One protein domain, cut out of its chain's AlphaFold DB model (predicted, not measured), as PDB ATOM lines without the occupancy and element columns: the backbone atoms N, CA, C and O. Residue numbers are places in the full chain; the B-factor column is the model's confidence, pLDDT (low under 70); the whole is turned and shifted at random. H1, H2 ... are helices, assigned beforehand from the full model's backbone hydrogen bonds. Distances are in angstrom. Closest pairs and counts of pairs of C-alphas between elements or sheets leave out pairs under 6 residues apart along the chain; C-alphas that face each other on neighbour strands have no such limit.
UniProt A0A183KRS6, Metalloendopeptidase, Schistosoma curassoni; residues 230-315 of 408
ATOM      1  N   ASP A 230     160.864  97.411 127.751       88.44
ATOM      2  CA  ASP A 230     162.099  97.491 126.967       88.44
ATOM      3  C   ASP A 230     162.895  96.183 126.946       88.44
ATOM      4  O   ASP A 230     163.468  95.841 125.910       88.44
ATOM      5  N   MET A 231     162.878  95.408 128.035       90.19
ATOM      6  CA  MET A 231     163.506  94.084 128.060       90.19
ATOM      7  C   MET A 231     162.701  93.071 127.245       90.19
ATOM      8  O   MET A 231     163.281  92.312 126.465       90.19
ATOM      9  N   CYS A 232     161.370  93.126 127.319       93.06
ATOM     10  CA  CYS A 232     160.495  92.238 126.561       93.06
ATOM     11  C   CYS A 232     160.715  92.336 125.045       93.06
ATOM     12  O   CYS A 232     160.776  91.306 124.374       93.06
ATOM     13  N   LYS A 233     160.959  93.537 124.501       91.62
ATOM     14  CA  LYS A 233     161.304  93.713 123.075       91.62
ATOM     15  C   LYS A 233     162.529  92.898 122.657       91.62
ATOM     16  O   LYS A 233     162.563  92.385 121.539       91.62
ATOM     17  N   ASN A 234     163.541  92.801 123.518       90.38
ATOM     18  CA  ASN A 234     164.762  92.051 123.223       90.38
ATOM     19  C   ASN A 234     164.527  90.544 123.370       90.38
ATOM     20  O   ASN A 234     164.888  89.785 122.474       90.38
ATOM     21  N   TYR A 235     163.838  90.117 124.430       90.62
ATOM     22  CA  TYR A 235     163.518  88.704 124.650       90.62
ATOM     23  C   TYR A 235     162.645  88.102 123.548       90.62
ATOM     24  O   TYR A 235     162.897  86.975 123.119       90.62
ATOM     25  N   VAL A 236     161.683  88.866 123.018       91.12
ATOM     26  CA  VAL A 236     160.909  88.456 121.835       91.12
ATOM     27  C   VAL A 236     161.825  88.231 120.635       91.12
ATOM     28  O   VAL A 236     161.753  87.178 120.010       91.12
ATOM     29  N   LYS A 237     162.713  89.189 120.322       89.81
ATOM     30  CA  LYS A 237     163.639  89.091 119.176       89.81
ATOM     31  C   LYS A 237     164.590  87.905 119.278       89.81
ATOM     32  O   LYS A 237     165.037  87.388 118.264       89.81
ATOM     33  N   GLU A 238     164.941  87.508 120.494       89.62
ATOM     34  CA  GLU A 238     165.809  86.362 120.740       89.62
ATOM     35  C   GLU A 238     165.035  85.034 120.884       89.62
ATOM     36  O   GLU A 238     165.647  83.990 121.100       89.62
ATOM     37  N   GLY A 239     163.703  85.047 120.748       89.06
ATOM     38  CA  GLY A 239     162.857  83.849 120.743       89.06
ATOM     39  C   GLY A 239     162.516  83.280 122.126       89.06
ATOM     40  O   GLY A 239     161.983  82.173 122.218       89.06
ATOM     41  N   TYR A 240     162.773  84.019 123.211       90.50
ATOM     42  CA  TYR A 240     162.574  83.534 124.586       90.50
ATOM     43  C   TYR A 240     161.107  83.234 124.918       90.50
ATOM     44  O   TYR A 240     160.838  82.390 125.771       90.50
ATOM     45  N   CYS A 241     160.151  83.817 124.188       91.50
ATOM     46  CA  CYS A 241     158.724  83.511 124.328       91.50
ATOM     47  C   CYS A 241     158.387  82.016 124.166       91.50
ATOM     48  O   CYS A 241     157.336  81.577 124.624       91.50
ATOM     49  N   HIS A 242     159.242  81.218 123.515       88.19
ATOM     50  CA  HIS A 242     158.949  79.809 123.241       88.19
ATOM     51  C   HIS A 242     159.386  78.850 124.352       88.19
ATOM     52  O   HIS A 242     158.711  77.847 124.577       88.19
ATOM     53  N   PHE A 243     160.480  79.147 125.054       86.06
ATOM     54  CA  PHE A 243     161.110  78.203 125.988       86.06
ATOM     55  C   PHE A 243     161.408  78.796 127.368       86.06
ATOM     56  O   PHE A 243     161.693  78.043 128.296       86.06
ATOM     57  N   ASP A 244     161.373  80.120 127.526       90.31
ATOM     58  CA  ASP A 244     161.650  80.758 128.806       90.31
ATOM     59  C   ASP A 244     160.346  81.100 129.526       90.31
ATOM     60  O   ASP A 244     159.617  82.022 129.157       90.31
ATOM     61  N   GLY A 245     160.049  80.333 130.575       90.19
ATOM     62  CA  GLY A 245     158.829  80.504 131.360       90.19
ATOM     63  C   GLY A 245     158.722  81.887 132.001       90.19
ATOM     64  O   GLY A 245     157.630  82.443 132.074       90.19
ATOM     65  N   TRP A 246     159.843  82.489 132.414       91.31
ATOM     66  CA  TRP A 246     159.821  83.846 132.961       91.31
ATOM     67  C   TRP A 246     159.367  84.858 131.904       91.31
ATOM     68  O   TRP A 246     158.465  85.652 132.169       91.31
ATOM     69  N   THR A 247     159.915  84.781 130.691       92.44
ATOM     70  CA  THR A 247     159.522  85.632 129.562       92.44
ATOM     71  C   THR A 247     158.055  85.419 129.204       92.44
ATOM     72  O   THR A 247     157.327  86.399 129.066       92.44
ATOM     73  N   LYS A 248     157.577  84.167 129.139       91.38
ATOM     74  CA  LYS A 248     156.152  83.870 128.897       91.38
ATOM     75  C   LYS A 248     155.241  84.598 129.892       91.38
ATOM     76  O   LYS A 248     154.245  85.189 129.491       91.38
ATOM     77  N   LEU A 249     155.599  84.599 131.177       90.19
ATOM     78  CA  LEU A 249     154.775  85.180 132.241       90.19
ATOM     79  C   LEU A 249     154.879  86.701 132.376       90.19
ATOM     80  O   LEU A 249     153.914  87.317 132.828       90.19
ATOM     81  N   ASN A 250     156.016  87.299 132.019       90.50
ATOM     82  CA  ASN A 250     156.279  88.727 132.239       90.50
ATOM     83  C   ASN A 250     156.215  89.572 130.961       90.50
ATOM     84  O   ASN A 250     156.081  90.788 131.056       90.50
ATOM     85  N   CYS A 251     156.276  88.947 129.786       93.31
ATOM     86  CA  CYS A 251     156.193  89.599 128.480       93.31
ATOM     87  C   CYS A 251     154.941  89.148 127.719       93.31
ATOM     88  O   CYS A 251     154.998  88.855 126.526       93.31
ATOM     89  N   GLN A 252     153.812  89.025 128.422       91.44
ATOM     90  CA  GLN A 252     152.595  88.416 127.882       91.44
ATOM     91  C   GLN A 252     152.072  89.154 126.649       91.44
ATOM     92  O   GLN A 252     151.637  88.517 125.694       91.44
ATOM     93  N   TYR A 253     152.133  90.486 126.645       92.44
ATOM     94  CA  TYR A 253     151.668  91.276 125.512       92.44
ATOM     95  C   TYR A 253     152.632  91.139 124.334       92.44
ATOM     96  O   TYR A 253     152.232  90.746 123.241       92.44
ATOM     97  N   SER A 254     153.920  91.371 124.584       93.75
ATOM     98  CA  SER A 254     154.989  91.260 123.589       93.75
ATOM     99  C   SER A 254     155.098  89.860 122.965       93.75
ATOM    100  O   SER A 254     155.394  89.734 121.776       93.75
ATOM    101  N   CYS A 255     154.824  88.804 123.734       93.50
ATOM    102  CA  CYS A 255     154.818  87.417 123.270       93.50
ATOM    103  C   CYS A 255     153.475  86.968 122.663       93.50
ATOM    104  O   CYS A 255     153.356  85.801 122.291       93.50
ATOM    105  N   ASN A 256     152.468  87.847 122.554       91.94
ATOM    106  CA  ASN A 256     151.105  87.508 122.118       91.94
ATOM    107  C   ASN A 256     150.452  86.375 122.942       91.94
ATOM    108  O   ASN A 256     149.750  85.521 122.404       91.94
ATOM    109  N   LEU A 257     150.679  86.373 124.254       92.44
ATOM    110  CA  LEU A 257     150.140  85.407 125.221       92.44
ATOM    111  C   LEU A 257     148.967  85.973 126.035       92.44
ATOM    112  O   LEU A 257     148.539  85.361 127.011       92.44
ATOM    113  N   CYS A 258     148.438  87.140 125.656       91.19
ATOM    114  CA  CYS A 258     147.286  87.712 126.341       91.19
ATOM    115  C   CYS A 258     146.038  86.828 126.186       91.19
ATOM    116  O   CYS A 258     145.654  86.514 125.055       91.19
ATOM    117  N   PRO A 259     145.363  86.472 127.294       88.62
ATOM    118  CA  PRO A 259     144.129  85.700 127.240       88.62
ATOM    119  C   PRO A 259     142.987  86.491 126.590       88.62
ATOM    120  O   PRO A 259     142.950  87.725 126.632       88.62
ATOM    121  N   SER A 260     142.019  85.772 126.014       89.56
ATOM    122  CA  SER A 260     140.794  86.384 125.493       89.56
ATOM    123  C   SER A 260     139.959  87.011 126.625       89.56
ATOM    124  O   SER A 260     140.088  86.607 127.786       89.56
ATOM    125  N   PRO A 261     139.059  87.968 126.327       88.31
ATOM    126  CA  PRO A 261     138.187  88.562 127.342       88.31
ATOM    127  C   PRO A 261     137.355  87.539 128.128       88.31
ATOM    128  O   PRO A 261     137.122  87.739 129.321       88.31
ATOM    129  N   ASP A 262     136.943  86.444 127.484       88.06
ATOM    130  CA  ASP A 262     136.174  85.373 128.120       88.06
ATOM    131  C   ASP A 262     137.026  84.576 129.111       88.06
ATOM    132  O   ASP A 262     136.577  84.298 130.223       88.06
ATOM    133  N   VAL A 263     138.285  84.288 128.758       87.06
ATOM    134  CA  VAL A 263     139.243  83.650 129.673       87.06
ATOM    135  C   VAL A 263     139.525  84.568 130.860       87.06
ATOM    136  O   VAL A 263     139.416  84.123 131.998       87.06
ATOM    137  N   VAL A 264     139.774  85.863 130.629       85.81
ATOM    138  CA  VAL A 264     139.973  86.838 131.718       85.81
ATOM    139  C   VAL A 264     138.765  86.866 132.652       85.81
ATOM    140  O   VAL A 264     138.925  86.848 133.870       85.81
ATOM    141  N   LYS A 265     137.548  86.901 132.100       86.00
ATOM    142  CA  LYS A 265     136.318  86.901 132.895       86.00
ATOM    143  C   LYS A 265     136.198  85.623 133.727       86.00
ATOM    144  O   LYS A 265     135.997  85.728 134.937       86.00
ATOM    145  N   ARG A 266     136.391  84.452 133.109       86.25
ATOM    146  CA  ARG A 266     136.375  83.155 133.795       86.25
ATOM    147  C   ARG A 266     137.389  83.128 134.937       86.25
ATOM    148  O   ARG A 266     136.999  82.863 136.061       86.25
ATOM    149  N   GLN A 267     138.651  83.483 134.690       83.69
ATOM    150  CA  GLN A 267     139.710  83.474 135.709       83.69
ATOM    151  C   GLN A 267     139.417  84.401 136.901       83.69
ATOM    152  O   GLN A 267     139.811  84.118 138.033       83.69
ATOM    153  N   VAL A 268     138.720  85.519 136.668       80.31
ATOM    154  CA  VAL A 268     138.260  86.404 137.746       80.31
ATOM    155  C   VAL A 268     137.113  85.761 138.530       80.31
ATOM    156  O   VAL A 268     137.113  85.810 139.760       80.31
ATOM    157  N   GLU A 269     136.147  85.144 137.849       75.56
ATOM    158  CA  GLU A 269     134.991  84.483 138.470       75.56
ATOM    159  C   GLU A 269     135.387  83.232 139.265       75.56
ATOM    160  O   GLU A 269     134.883  83.026 140.364       75.56
ATOM    161  N   THR A 270     136.348  82.447 138.781       68.31
ATOM    162  CA  THR A 270     136.788  81.184 139.400       68.31
ATOM    163  C   THR A 270     137.630  81.374 140.651       68.31
ATOM    164  O   THR A 270     137.916  80.407 141.354       68.31
ATOM    165  N   SER A 271     137.991  82.621 140.964       68.94
ATOM    166  CA  SER A 271     138.492  82.961 142.295       68.94
ATOM    167  C   SER A 271     137.429  82.801 143.391       68.94
ATOM    168  O   SER A 271     137.780  82.633 144.557       68.94
ATOM    169  N   ASP A 272     136.139  82.785 143.034       78.56
ATOM    170  CA  ASP A 272     135.084  82.251 143.897       78.56
ATOM    171  C   ASP A 272     135.055  80.724 143.759       78.56
ATOM    172  O   ASP A 272     134.642  80.163 142.739       78.56
ATOM    173  N   VAL A 273     135.486  80.033 144.812       85.44
ATOM    174  CA  VAL A 273     135.562  78.573 144.818       85.44
ATOM    175  C   VAL A 273     134.169  77.942 144.725       85.44
ATOM    176  O   VAL A 273     134.043  76.834 144.209       85.44
ATOM    177  N   ARG A 274     133.110  78.647 145.149       86.62
ATOM    178  CA  ARG A 274     131.725  78.181 144.989       86.62
ATOM    179  C   ARG A 274     131.342  78.140 143.513       86.62
ATOM    180  O   ARG A 274     130.830  77.127 143.054       86.62
ATOM    181  N   ALA A 275     131.644  79.207 142.770       84.44
ATOM    182  CA  ALA A 275     131.387  79.266 141.333       84.44
ATOM    183  C   ALA A 275     132.167  78.176 140.583       84.44
ATOM    184  O   ALA A 275     131.626  77.537 139.684       84.44
ATOM    185  N   TYR A 276     133.412  77.911 140.995       87.19
ATOM    186  CA  TYR A 276     134.183  76.797 140.448       87.19
ATOM    187  C   TYR A 276     133.547  75.434 140.747       87.19
ATOM    188  O   TYR A 276     133.416  74.615 139.844       87.19
ATOM    189  N   LEU A 277     133.110  75.193 141.986       89.44
ATOM    190  CA  LEU A 277     132.446  73.944 142.361       89.44
ATOM    191  C   LEU A 277     131.135  73.736 141.581       89.44
ATOM    192  O   LEU A 277     130.841  72.629 141.141       89.44
ATOM    193  N   GLU A 278     130.359  74.801 141.367       87.62
ATOM    194  CA  GLU A 278     129.156  74.768 140.528       87.62
ATOM    195  C   GLU A 278     129.469  74.466 139.055       87.62
ATOM    196  O   GLU A 278     128.708  73.741 138.416       87.62
ATOM    197  N   ALA A 279     130.566  75.004 138.515       87.12
ATOM    198  CA  ALA A 279     131.023  74.711 137.156       87.12
ATOM    199  C   ALA A 279     131.479  73.246 137.033       87.12
ATOM    200  O   ALA A 279     131.026  72.528 136.144       87.12
ATOM    201  N   TYR A 280     132.265  72.765 137.998       87.81
ATOM    202  CA  TYR A 280     132.692  71.368 138.078       87.81
ATOM    203  C   TYR A 280     131.501  70.397 138.074       87.81
ATOM    204  O   TYR A 280     131.484  69.434 137.312       87.81
ATOM    205  N   ARG A 281     130.444  70.689 138.847       87.94
ATOM    206  CA  ARG A 281     129.203  69.885 138.871       87.94
ATOM    207  C   ARG A 281     128.483  69.811 137.522       87.94
ATOM    208  O   ARG A 281     127.720  68.878 137.298       87.94
ATOM    209  N   LYS A 282     128.702  70.784 136.636       89.31
ATOM    210  CA  LYS A 282     128.163  70.795 135.266       89.31
ATOM    211  C   LYS A 282     129.065  70.063 134.266       89.31
ATOM    212  O   LYS A 282     128.709  69.983 133.096       89.31
ATOM    213  N   GLY A 283     130.202  69.533 134.715       86.81
ATOM    214  CA  GLY A 283     131.215  68.914 133.863       86.81
ATOM    215  C   GLY A 283     132.216  69.911 133.278       86.81
ATOM    216  O   GLY A 283     133.038  69.528 132.448       86.81
ATOM    217  N   ASP A 284     132.193  71.180 133.689       88.69
ATOM    218  CA  ASP A 284     133.223  72.120 133.258       88.69
ATOM    219  C   ASP A 284     134.530  71.823 133.999       88.69
ATOM    220  O   ASP A 284     134.566  71.740 135.227       88.69
ATOM    221  N   CYS A 285     135.629  71.713 133.255       87.81
ATOM    222  CA  CYS A 285     136.955  71.574 133.837       87.81
ATOM    223  C   CYS A 285     137.956  72.506 133.163       87.81
ATOM    224  O   CYS A 285     138.108  72.535 131.942       87.81
ATOM    225  N   PHE A 286     138.638  73.290 133.988       90.75
ATOM    226  CA  PHE A 286     139.596  74.308 133.584       90.75
ATOM    227  C   PHE A 286     140.543  74.596 134.759       90.75
ATOM    228  O   PHE A 286     140.309  74.147 135.881       90.75
ATOM    229  N   ASN A 287     141.614  75.358 134.540       91.56
ATOM    230  CA  ASN A 287     142.492  75.760 135.642       91.56
ATOM    231  C   ASN A 287     141.790  76.756 136.584       91.56
ATOM    232  O   ASN A 287     141.201  77.742 136.129       91.56
ATOM    233  N   ARG A 288     141.875  76.511 137.898       89.06
ATOM    234  CA  ARG A 288     141.401  77.439 138.943       89.06
ATOM    235  C   ARG A 288     142.344  78.618 139.121       89.06
ATOM    236  O   ARG A 288     141.905  79.716 139.457       89.06
ATOM    237  N   TYR A 289     143.633  78.371 138.907       88.81
ATOM    238  CA  TYR A 289     144.661  79.395 138.879       88.81
ATOM    239  C   TYR A 289     144.855  79.949 137.466       88.81
ATOM    240  O   TYR A 289     144.126  79.615 136.535       88.81
ATOM    241  N   ASP A 290     145.807  80.865 137.310       89.19
ATOM    242  CA  ASP A 290     146.058  81.501 136.028       89.19
ATOM    243  C   ASP A 290     146.475  80.487 134.948       89.19
ATOM    244  O   ASP A 290     147.442  79.759 135.152       89.19
ATOM    245  N   ASP A 291     145.786  80.469 133.801       91.25
ATOM    246  CA  ASP A 291     145.976  79.474 132.742       91.25
ATOM    247  C   ASP A 291     147.402  79.482 132.215       91.25
ATOM    248  O   ASP A 291     148.020  78.427 132.109       91.25
ATOM    249  N   LEU A 292     147.935  80.672 131.932       91.00
ATOM    250  CA  LEU A 292     149.278  80.813 131.390       91.00
ATOM    251  C   LEU A 292     150.327  80.351 132.408       91.00
ATOM    252  O   LEU A 292     151.281  79.664 132.048       91.00
ATOM    253  N   ARG A 293     150.144  80.664 133.698       92.00
ATOM    254  CA  ARG A 293     150.993  80.098 134.761       92.00
ATOM    255  C   ARG A 293     150.876  78.590 134.854       92.00
ATOM    256  O   ARG A 293     151.904  77.930 134.936       92.00
ATOM    257  N   CYS A 294     149.666  78.048 134.825       94.88
ATOM    258  CA  CYS A 294     149.452  76.610 134.875       94.88
ATOM    259  C   CYS A 294     150.085  75.892 133.677       94.88
ATOM    260  O   CYS A 294     150.710  74.853 133.871       94.88
ATOM    261  N   GLU A 295     150.001  76.460 132.471       94.69
ATOM    262  CA  GLU A 295     150.684  75.963 131.272       94.69
ATOM    263  C   GLU A 295     152.205  75.968 131.466       94.69
ATOM    264  O   GLU A 295     152.838  74.922 131.347       94.69
ATOM    265  N   VAL A 296     152.789  77.102 131.869       94.12
ATOM    266  CA  VAL A 296     154.239  77.224 132.113       94.12
ATOM    267  C   VAL A 296     154.725  76.260 133.202       94.12
ATOM    268  O   VAL A 296     155.794  75.661 133.079       94.12
ATOM    269  N   PHE A 297     153.961  76.092 134.281       95.19
ATOM    270  CA  PHE A 297     154.299  75.165 135.363       95.19
ATOM    271  C   PHE A 297     154.194  73.708 134.898       95.19
ATOM    272  O   PHE A 297     155.087  72.906 135.181       95.19
ATOM    273  N   ALA A 298     153.153  73.363 134.140       96.19
ATOM    274  CA  ALA A 298     152.989  72.026 133.581       96.19
ATOM    275  C   ALA A 298     154.115  71.673 132.597       96.19
ATOM    276  O   ALA A 298     154.705  70.600 132.723       96.19
ATOM    277  N   GLU A 299     154.485  72.587 131.693       93.56
ATOM    278  CA  GLU A 299     155.623  72.429 130.770       93.56
ATOM    279  C   GLU A 299     156.945  72.175 131.513       93.56
ATOM    280  O   GLU A 299     157.780  71.392 131.061       93.56
ATOM    281  N   ARG A 300     157.129  72.808 132.678       92.62
ATOM    282  CA  ARG A 300     158.304  72.609 133.540       92.62
ATOM    283  C   ARG A 300     158.292  71.268 134.290       92.62
ATOM    284  O   ARG A 300     159.311  70.875 134.856       92.62
ATOM    285  N   GLY A 301     157.171  70.549 134.277       94.62
ATOM    286  CA  GLY A 301     156.999  69.269 134.961       94.62
ATOM    287  C   GLY A 301     156.435  69.379 136.379       94.62
ATOM    288  O   GLY A 301     156.452  68.386 137.113       94.62
ATOM    289  N   ASP A 302     155.895  70.540 136.767       96.94
ATOM    290  CA  ASP A 302     155.374  70.772 138.118       96.94
ATOM    291  C   ASP A 302     154.198  69.850 138.459       96.94
ATOM    292  O   ASP A 302     154.000  69.529 139.626       96.94
ATOM    293  N   CYS A 303     153.462  69.334 137.468       96.62
ATOM    294  CA  CYS A 303     152.419  68.332 137.710       96.62
ATOM    295  C   CYS A 303     152.952  67.085 138.442       96.62
ATOM    296  O   CYS A 303     152.199  66.409 139.134       96.62
ATOM    297  N   ARG A 304     154.250  66.775 138.298       95.31
ATOM    298  CA  ARG A 304     154.909  65.639 138.963       95.31
ATOM    299  C   ARG A 304     155.701  66.056 140.196       95.31
ATOM    300  O   ARG A 304     155.731  65.314 141.171       95.31
ATOM    301  N   THR A 305     156.379  67.202 140.145       96.69
ATOM    302  CA  THR A 305     157.267  67.658 141.231       96.69
ATOM    303  C   THR A 305     156.538  68.467 142.304       96.69
ATOM    304  O   THR A 305     157.022  68.557 143.429       96.69
ATOM    305  N   ASN A 306     155.368  69.020 141.981       95.19
ATOM    306  CA  ASN A 306     154.494  69.774 142.876       95.19
ATOM    307  C   ASN A 306     153.017  69.352 142.698       95.19
ATOM    308  O   ASN A 306     152.156  70.184 142.384       95.19
ATOM    309  N   PRO A 307     152.702  68.056 142.875       94.06
ATOM    310  CA  PRO A 307     151.394  67.512 142.534       94.06
ATOM    311  C   PRO A 307     150.271  68.153 143.350       94.06
ATOM    312  O   PRO A 307     149.250  68.467 142.767       94.06
ATOM    313  N   GLY A 308     150.463  68.444 144.644       92.00
ATOM    314  CA  GLY A 308     149.396  68.994 145.493       92.00
ATOM    315  C   GLY A 308     148.906  70.388 145.075       92.00
ATOM    316  O   GLY A 308     147.703  70.655 145.079       92.00
ATOM    317  N   PHE A 309     149.807  71.295 144.676       93.06
ATOM    318  CA  PHE A 309     149.381  72.584 144.114       93.06
ATOM    319  C   PHE A 309     148.764  72.382 142.731       93.06
ATOM    320  O   PHE A 309     147.716  72.942 142.425       93.06
ATOM    321  N   MET A 310     149.406  71.578 141.891       95.50
ATOM    322  CA  MET A 310     149.014  71.459 140.496       95.50
ATOM    323  C   MET A 310     147.683  70.720 140.308       95.50
ATOM    324  O   MET A 310     146.875  71.154 139.493       95.50
ATOM    325  N   SER A 311     147.393  69.684 141.094       94.56
ATOM    326  CA  SER A 311     146.094  69.002 141.101       94.56
ATOM    327  C   SER A 311     144.975  69.920 141.577       94.56
ATOM    328  O   SER A 311     143.901  69.953 140.979       94.56
ATOM    329  N   SER A 312     145.250  70.703 142.624       92.81
ATOM    330  CA  SER A 312     144.267  71.594 143.225       92.81
ATOM    331  C   SER A 312     144.041  72.870 142.433       92.81
ATOM    332  O   SER A 312     142.973  73.441 142.584       92.81
ATOM    333  N   GLN A 313     144.994  73.349 141.629       92.38
ATOM    334  CA  GLN A 313     144.918  74.667 140.981       92.38
ATOM    335  C   GLN A 313     145.008  74.633 139.452       92.38
ATOM    336  O   GLN A 313     144.430  75.491 138.783       92.38
ATOM    337  N   CYS A 314     145.715  73.653 138.897       95.12
ATOM    338  CA  CYS A 314     146.074  73.556 137.483       95.12
ATOM    339  C   CYS A 314     145.568  72.247 136.856       95.12
ATOM    340  O   CYS A 314     146.268  71.591 136.082       95.12
ATOM    341  N   THR A 315     144.341  71.860 137.218       93.94
ATOM    342  CA  THR A 315     143.704  70.591 136.847       93.94
ATOM    343  C   THR A 315     143.725  70.351 135.336       93.94
ATOM    344  O   THR A 315     144.127  69.281 134.886       93.94
TER     345      THR A 315
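Overview. This is residues 230 to 315 of the 408 residues of the protein "Metalloendopeptidase" of Schistosoma curassoni (UniProt A0A183KRS6). A flat string of short helices has H5 in the middle, with H2 and H7 beside it on different sides and running opposite to it. H1 lies beyond H2 at one end of the long axis, while H3 and H4 form a loose corner toward the other end and the link after H4 runs back to H5. The printed part has 86 residues, with seven named helices, H1 to H7 in chain order, and no named strand: all helix. It is only just loose, close to compact, with a radius of gyration of the C-alphas of 14.6 A and spans of 44 by 31 by 16 A.

Arrangement. H5, residues 291 to 299, touches H2, residues 245 to 250, at a shallow tilt of 16 degrees, opposite ways; their closest C-alphas, Gly 245 and Val 296, are 5.7 A apart. H5 only just touches H7, residues 307 to 313, with 3 pairs of C-alphas within 8 A, the closest Cys 294 and Met 310 at 7.6 A. H6, residues 302 to 305, and H7 touch only at the corner, and only just, with 3 such pairs; the closest C-alphas, Cys 303 and Met 310, are 5.4 A apart. H1, residues 230 to 237, and H2 form a helical hairpin and only just touch, with 3 such pairs, the closest Tyr 235 and Thr 247 at 7.0 A. H3, residues 261 to 269, and H4, residues 273 to 281, are close but not clearly touching; the C-alphas of Glu 269 and Ala 275 are closest, at 7.0 A. Every O i to N i+4 pair is within hydrogen-bond range in H2, H3, H4, H5 and H7, and 3 of 4 are in H1; H6 is too short for such a pair.

Along the chain. H5 measures 12.1 A from first to last C-alpha, and H3 and H4 12.3 A each. H1 begins at C-alpha 230 (162.099, 97.491, 126.967), and H7 ends at C-alpha 313 (144.918, 74.667, 140.981).

Size, cuts and confidence. The C-alphas farthest apart, Asn 234 and Arg 281, are 44.7 A from each other. The printed part has no cut and no long link. Residues 270 to 271 have pLDDT under 70.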